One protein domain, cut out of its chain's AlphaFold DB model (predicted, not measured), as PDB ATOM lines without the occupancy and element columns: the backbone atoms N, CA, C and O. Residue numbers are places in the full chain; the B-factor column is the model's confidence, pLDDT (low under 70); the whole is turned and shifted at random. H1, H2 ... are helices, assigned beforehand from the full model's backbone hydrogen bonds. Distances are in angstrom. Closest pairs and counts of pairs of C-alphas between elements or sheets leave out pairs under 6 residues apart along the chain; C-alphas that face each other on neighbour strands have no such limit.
ATOM      1  N   TYR A 125     -24.361 -51.929  34.401       89.62
ATOM      2  CA  TYR A 125     -24.377 -50.589  34.964       89.62
ATOM      3  C   TYR A 125     -25.767 -50.270  35.503       89.62
ATOM      4  O   TYR A 125     -26.771 -50.693  34.917       89.62
ATOM      5  N   ALA A 126     -25.813 -49.540  36.617       91.69
ATOM      6  CA  ALA A 126     -27.057 -49.016  37.160       91.69
ATOM      7  C   ALA A 126     -27.687 -48.011  36.172       91.69
ATOM      8  O   ALA A 126     -26.952 -47.345  35.433       91.69
ATOM      9  N   PRO A 127     -29.026 -47.896  36.115       89.62
ATOM     10  CA  PRO A 127     -29.693 -46.926  35.252       89.62
ATOM     11  C   PRO A 127     -29.205 -45.488  35.454       89.62
ATOM     12  O   PRO A 127     -29.120 -44.756  34.475       89.62
ATOM     13  N   GLU A 128     -28.857 -45.112  36.682       93.69
ATOM     14  CA  GLU A 128     -28.377 -43.787  37.088       93.69
ATOM     15  C   GLU A 128     -27.076 -43.440  36.363       93.69
ATOM     16  O   GLU A 128     -27.038 -42.456  35.635       93.69
ATOM     17  N   TYR A 129     -26.080 -44.325  36.418       93.69
ATOM     18  CA  TYR A 129     -24.820 -44.148  35.692       93.69
ATOM     19  C   TYR A 129     -25.022 -44.095  34.169       93.69
ATOM     20  O   TYR A 129     -24.414 -43.306  33.458       93.69
ATOM     21  N   VAL A 130     -25.933 -44.910  33.628       92.44
ATOM     22  CA  VAL A 130     -26.232 -44.887  32.184       92.44
ATOM     23  C   VAL A 130     -26.896 -43.566  31.758       92.44
ATOM     24  O   VAL A 130     -26.777 -43.182  30.593       92.44
ATOM     25  N   ARG A 131     -27.596 -42.863  32.664       93.44
ATOM     26  CA  ARG A 131     -28.191 -41.546  32.376       93.44
ATOM     27  C   ARG A 131     -27.132 -40.458  32.195       93.44
ATOM     28  O   ARG A 131     -27.415 -39.520  31.466       93.44
ATOM     29  N   GLU A 132     -25.935 -40.606  32.756       94.56
ATOM     30  CA  GLU A 132     -24.822 -39.668  32.525       94.56
ATOM     31  C   GLU A 132     -24.336 -39.712  31.062       94.56
ATOM     32  O   GLU A 132     -23.848 -38.720  30.530       94.56
ATOM     33  N   TYR A 133     -24.563 -40.830  30.358       92.81
ATOM     34  CA  TYR A 133     -24.126 -41.053  28.974       92.81
ATOM     35  C   TYR A 133     -25.305 -41.343  28.031       92.81
ATOM     36  O   TYR A 133     -25.368 -42.387  27.368       92.81
ATOM     37  N   LEU A 134     -26.260 -40.407  27.943       93.19
ATOM     38  CA  LEU A 134     -27.486 -40.563  27.140       93.19
ATOM     39  C   LEU A 134     -27.230 -40.905  25.665       93.19
ATOM     40  O   LEU A 134     -27.988 -41.681  25.085       93.19
ATOM     41  N   HIS A 135     -26.154 -40.385  25.075       91.38
ATOM     42  CA  HIS A 135     -25.785 -40.642  23.681       91.38
ATOM     43  C   HIS A 135     -25.342 -42.100  23.433       91.38
ATOM     44  O   HIS A 135     -25.551 -42.634  22.344       91.38
ATOM     45  N   LEU A 136     -24.809 -42.794  24.448       90.88
ATOM     46  CA  LEU A 136     -24.417 -44.211  24.366       90.88
ATOM     47  C   LEU A 136     -25.476 -45.164  24.940       90.88
ATOM     48  O   LEU A 136     -25.453 -46.368  24.670       90.88
ATOM     49  N   ARG A 137     -26.445 -44.648  25.703       91.94
ATOM     50  CA  ARG A 137     -27.522 -45.424  26.337       91.94
ATOM     51  C   ARG A 137     -28.246 -46.391  25.385       91.94
ATOM     52  O   ARG A 137     -28.409 -47.549  25.790       91.94
ATOM     53  N   PRO A 138     -28.637 -46.019  24.145       91.88
ATOM     54  CA  PRO A 138     -29.295 -46.942  23.210       91.88
ATOM     55  C   PRO A 138     -28.458 -48.178  22.860       91.88
ATOM     56  O   PRO A 138     -29.011 -49.226  22.531       91.88
ATOM     57  N   GLN A 139     -27.131 -48.082  22.974       89.06
ATOM     58  CA  GLN A 139     -26.205 -49.166  22.651       89.06
ATOM     59  C   GLN A 139     -26.102 -50.232  23.751       89.06
ATOM     60  O   GLN A 139     -25.507 -51.295  23.529       89.06
ATOM     61  N   THR A 140     -26.666 -49.968  24.934       89.94
ATOM     62  CA  THR A 140     -26.743 -50.939  26.028       89.94
ATOM     63  C   THR A 140     -27.836 -51.974  25.758       89.94
ATOM     64  O   THR A 140     -28.893 -51.678  25.198       89.94
ATOM     65  N   ARG A 141     -27.631 -53.217  26.210       90.25
ATOM     66  CA  ARG A 141     -28.569 -54.325  25.947       90.25
ATOM     67  C   ARG A 141     -29.985 -54.055  26.475       90.25
ATOM     68  O   ARG A 141     -30.961 -54.401  25.804       90.25
ATOM     69  N   ARG A 142     -30.099 -53.449  27.666       90.56
ATOM     70  CA  ARG A 142     -31.386 -53.157  28.321       90.56
ATOM     71  C   ARG A 142     -32.162 -52.092  27.550       90.56
ATOM     72  O   ARG A 142     -33.294 -52.353  27.151       90.56
ATOM     73  N   PHE A 143     -31.548 -50.939  27.287       92.62
ATOM     74  CA  PHE A 143     -32.225 -49.850  26.583       92.62
ATOM     75  C   PHE A 143     -32.468 -50.158  25.112       92.62
ATOM     76  O   PHE A 143     -33.569 -49.904  24.642       92.62
ATOM     77  N   GLY A 144     -31.531 -50.802  24.412       93.06
ATOM     78  CA  GLY A 144     -31.777 -51.250  23.040       93.06
ATOM     79  C   GLY A 144     -32.987 -52.188  22.939       93.06
ATOM     80  O   GLY A 144     -33.765 -52.107  21.993       93.06
ATOM     81  N   SER A 145     -33.206 -53.049  23.941       94.06
ATOM     82  CA  SER A 145     -34.396 -53.913  23.985       94.06
ATOM     83  C   SER A 145     -35.672 -53.126  24.268       94.06
ATOM     84  O   SER A 145     -36.656 -53.314  23.559       94.06
ATOM     85  N   LEU A 146     -35.640 -52.207  25.238       95.25
ATOM     86  CA  LEU A 146     -36.766 -51.323  25.546       95.25
ATOM     87  C   LEU A 146     -37.189 -50.491  24.327       95.25
ATOM     88  O   LEU A 146     -38.373 -50.416  24.018       95.25
ATOM     89  N   LEU A 147     -36.230 -49.900  23.612       95.94
ATOM     90  CA  LEU A 147     -36.496 -49.077  22.432       95.94
ATOM     91  C   LEU A 147     -37.114 -49.894  21.290       95.94
ATOM     92  O   LEU A 147     -38.048 -49.424  20.647       95.94
ATOM     93  N   ARG A 148     -36.666 -51.140  21.078       95.75
ATOM     94  CA  ARG A 148     -37.294 -52.052  20.105       95.75
ATOM     95  C   ARG A 148     -38.726 -52.427  20.490       95.75
ATOM     96  O   ARG A 148     -39.585 -52.461  19.616       95.75
ATOM     97  N   VAL A 149     -38.992 -52.684  21.774       97.12
ATOM     98  CA  VAL A 149     -40.356 -52.959  22.267       97.12
ATOM     99  C   VAL A 149     -41.247 -51.736  22.084       97.12
ATOM    100  O   VAL A 149     -42.334 -51.866  21.533       97.12
ATOM    101  N   ARG A 150     -40.767 -50.545  22.466       97.38
ATOM    102  CA  ARG A 150     -41.476 -49.279  22.251       97.38
ATOM    103  C   ARG A 150     -41.830 -49.093  20.778       97.38
ATOM    104  O   ARG A 150     -42.983 -48.833  20.471       97.38
ATOM    105  N   HIS A 151     -40.866 -49.290  19.879       97.81
ATOM    106  CA  HIS A 151     -41.111 -49.236  18.438       97.81
ATOM    107  C   HIS A 151     -42.193 -50.235  18.001       97.81
ATOM    108  O   HIS A 151     -43.135 -49.845  17.317       97.81
ATOM    109  N   GLY A 152     -42.094 -51.499  18.425       97.62
ATOM    110  CA  GLY A 152     -43.084 -52.526  18.096       97.62
ATOM    111  C   GLY A 152     -44.494 -52.177  18.578       97.62
ATOM    112  O   GLY A 152     -45.444 -52.317  17.812       97.62
ATOM    113  N   ALA A 153     -44.623 -51.667  19.804       98.19
ATOM    114  CA  ALA A 153     -45.897 -51.233  20.374       98.19
ATOM    115  C   ALA A 153     -46.493 -50.042  19.608       98.19
ATOM    116  O   ALA A 153     -47.660 -50.082  19.230       98.19
ATOM    117  N   THR A 154     -45.683 -49.020  19.313       97.69
ATOM    118  CA  THR A 154     -46.104 -47.860  18.515       97.69
ATOM    119  C   THR A 154     -46.599 -48.294  17.135       97.69
ATOM    120  O   THR A 154     -47.700 -47.926  16.736       97.69
ATOM    121  N   VAL A 155     -45.839 -49.134  16.426       97.94
ATOM    122  CA  VAL A 155     -46.241 -49.641  15.105       97.94
ATOM    123  C   VAL A 155     -47.533 -50.454  15.182       97.94
ATOM    124  O   VAL A 155     -48.395 -50.292  14.324       97.94
ATOM    125  N   ALA A 156     -47.683 -51.323  16.185       98.00
ATOM    126  CA  ALA A 156     -48.890 -52.128  16.355       98.00
ATOM    127  C   ALA A 156     -50.130 -51.253  16.592       98.00
ATOM    128  O   ALA A 156     -51.157 -51.466  15.953       98.00
ATOM    129  N   PHE A 157     -50.010 -50.241  17.453       97.25
ATOM    130  CA  PHE A 157     -51.100 -49.323  17.767       97.25
ATOM    131  C   PHE A 157     -51.539 -48.504  16.550       97.25
ATOM    132  O   PHE A 157     -52.724 -48.471  16.225       97.25
ATOM    133  N   HIS A 158     -50.589 -47.909  15.822       96.69
ATOM    134  CA  HIS A 158     -50.912 -47.155  14.610       96.69
ATOM    135  C   HIS A 158     -51.550 -48.030  13.532       96.69
ATOM    136  O   HIS A 158     -52.515 -47.603  12.911       96.69
ATOM    137  N   LYS A 159     -51.058 -49.262  13.339       97.50
ATOM    138  CA  LYS A 159     -51.660 -50.204  12.387       97.50
ATOM    139  C   LYS A 159     -53.100 -50.551  12.744       97.50
ATOM    140  O   LYS A 159     -53.934 -50.618  11.854       97.50
ATOM    141  N   TYR A 160     -53.385 -50.773  14.024       98.12
ATOM    142  CA  TYR A 160     -54.741 -51.074  14.473       98.12
ATOM    143  C   TYR A 160     -55.703 -49.905  14.214       98.12
ATOM    144  O   TYR A 160     -56.787 -50.109  13.677       98.12
ATOM    145  N   LEU A 161     -55.294 -48.678  14.550       97.69
ATOM    146  CA  LEU A 161     -56.113 -47.485  14.322       97.69
ATOM    147  C   LEU A 161     -56.356 -47.208  12.832       97.69
ATOM    148  O   LEU A 161     -57.479 -46.884  12.452       97.69
ATOM    149  N   ASP A 162     -55.333 -47.389  11.999       97.56
ATOM    150  CA  ASP A 162     -55.437 -47.270  10.540       97.56
ATOM    151  C   ASP A 162     -56.441 -48.284   9.961       97.56
ATOM    152  O   ASP A 162     -57.320 -47.923   9.180       97.56
ATOM    153  N   GLN A 163     -56.396 -49.539  10.426       97.69
ATOM    154  CA  GLN A 163     -57.294 -50.612   9.975       97.69
ATOM    155  C   GLN A 163     -58.780 -50.349  10.247       97.69
ATOM    156  O   GLN A 163     -59.623 -50.843   9.502       97.69
ATOM    157  N   ILE A 164     -59.110 -49.592  11.294       98.06
ATOM    158  CA  ILE A 164     -60.498 -49.249  11.642       98.06
ATOM    159  C   ILE A 164     -60.890 -47.834  11.175       98.06
ATOM    160  O   ILE A 164     -61.952 -47.335  11.541       98.06
ATOM    161  N   GLY A 165     -60.058 -47.199  10.342       97.44
ATOM    162  CA  GLY A 165     -60.378 -45.951   9.647       97.44
ATOM    163  C   GLY A 165     -60.023 -44.661  10.391       97.44
ATOM    164  O   GLY A 165     -60.477 -43.593   9.980       97.44
ATOM    165  N   TYR A 166     -59.220 -44.718  11.460       97.88
ATOM    166  CA  TYR A 166     -58.703 -43.503  12.098       97.88
ATOM    167  C   TYR A 166     -57.481 -42.959  11.361       97.88
ATOM    168  O   TYR A 166     -56.657 -43.698  10.828       97.88
ATOM    169  N   VAL A 167     -57.323 -41.636  11.422       95.94
ATOM    170  CA  VAL A 167     -56.172 -40.918  10.872       95.94
ATOM    171  C   VAL A 167     -55.340 -40.353  12.016       95.94
ATOM    172  O   VAL A 167     -55.865 -39.736  12.942       95.94
ATOM    173  N   CYS A 168     -54.024 -40.552  11.956       95.56
ATOM    174  CA  CYS A 168     -53.102 -39.942  12.906       95.56
ATOM    175  C   CYS A 168     -52.872 -38.471  12.538       95.56
ATOM    176  O   CYS A 168     -52.314 -38.179  11.481       95.56
ATOM    177  N   ILE A 169     -53.290 -37.557  13.414       96.12
ATOM    178  CA  ILE A 169     -53.111 -36.110  13.248       96.12
ATOM    179  C   ILE A 169     -52.078 -35.626  14.268       96.12
ATOM    180  O   ILE A 169     -52.181 -35.932  15.454       96.12
ATOM    181  N   GLN A 170     -51.079 -34.873  13.805       95.81
ATOM    182  CA  GLN A 170     -50.120 -34.197  14.678       95.81
ATOM    183  C   GLN A 170     -50.702 -32.857  15.123       95.81
ATOM    184  O   GLN A 170     -50.904 -31.962  14.305       95.81
ATOM    185  N   THR A 171     -50.990 -32.724  16.413       93.62
ATOM    186  CA  THR A 171     -51.537 -31.497  17.000       93.62
ATOM    187  C   THR A 171     -50.421 -30.556  17.472       93.62
ATOM    188  O   THR A 171     -49.309 -31.018  17.750       93.62
ATOM    189  N   PRO A 172     -50.685 -29.240  17.591       91.44
ATOM    190  CA  PRO A 172     -49.731 -28.292  18.164       91.44
ATOM    191  C   PRO A 172     -49.309 -28.684  19.588       91.44
ATOM    192  O   PRO A 172     -50.143 -29.097  20.389       91.44
ATOM    193  N   ILE A 173     -48.013 -28.549  19.894       90.56
ATOM    194  CA  ILE A 173     -47.453 -28.825  21.233       90.56
ATOM    195  C   ILE A 173     -47.455 -27.559  22.101       90.56
ATOM    196  O   ILE A 173     -47.742 -27.627  23.291       90.56
ATOM    197  N   ILE A 174     -47.139 -26.400  21.513       89.31
ATOM    198  CA  ILE A 174     -47.212 -25.105  22.198       89.31
ATOM    199  C   ILE A 174     -48.656 -24.612  22.091       89.31
ATOM    200  O   ILE A 174     -49.178 -24.468  20.986       89.31
TER     201      ILE A 174
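Overview. This is residues 125 to 174 of the 205 residues of an uncharacterized protein of Rhynchophorus ferrugineus (UniProt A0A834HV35). A short helix, H1, and a looped link lead to one long straight helix, H2, which makes the long axis; past its far end an unnamed tail turns away and slants back, giving an open U. The printed part has 50 residues with two named helices, H1 then H2, no named strand, and the class all helix. It is extended, with a radius of gyration of the C-alphas of 15.8 A, and flat, spanning 44 by 28 by 13 A.

Along the chain. H1, residues 127 to 132, begins at C-alpha 127 (-29.693, -46.926, 35.252). H2, residues 141 to 163, is 33.1 A long and ends at C-alpha 163 (-57.294, -50.612, 9.975).

Arrangement. H1 and H2 are apart, joined by a short link of 8 residues. Every O i to N i+4 pair is within hydrogen-bond range in H2, and 1 of 2 in H1. Residues 169 to 174 stand free.

Size, cuts and confidence. The C-alphas farthest apart, those of Tyr 125 and Gly 165, are 44.3 A apart. The printed part has no cut, and no printed residue has a pLDDT under 70.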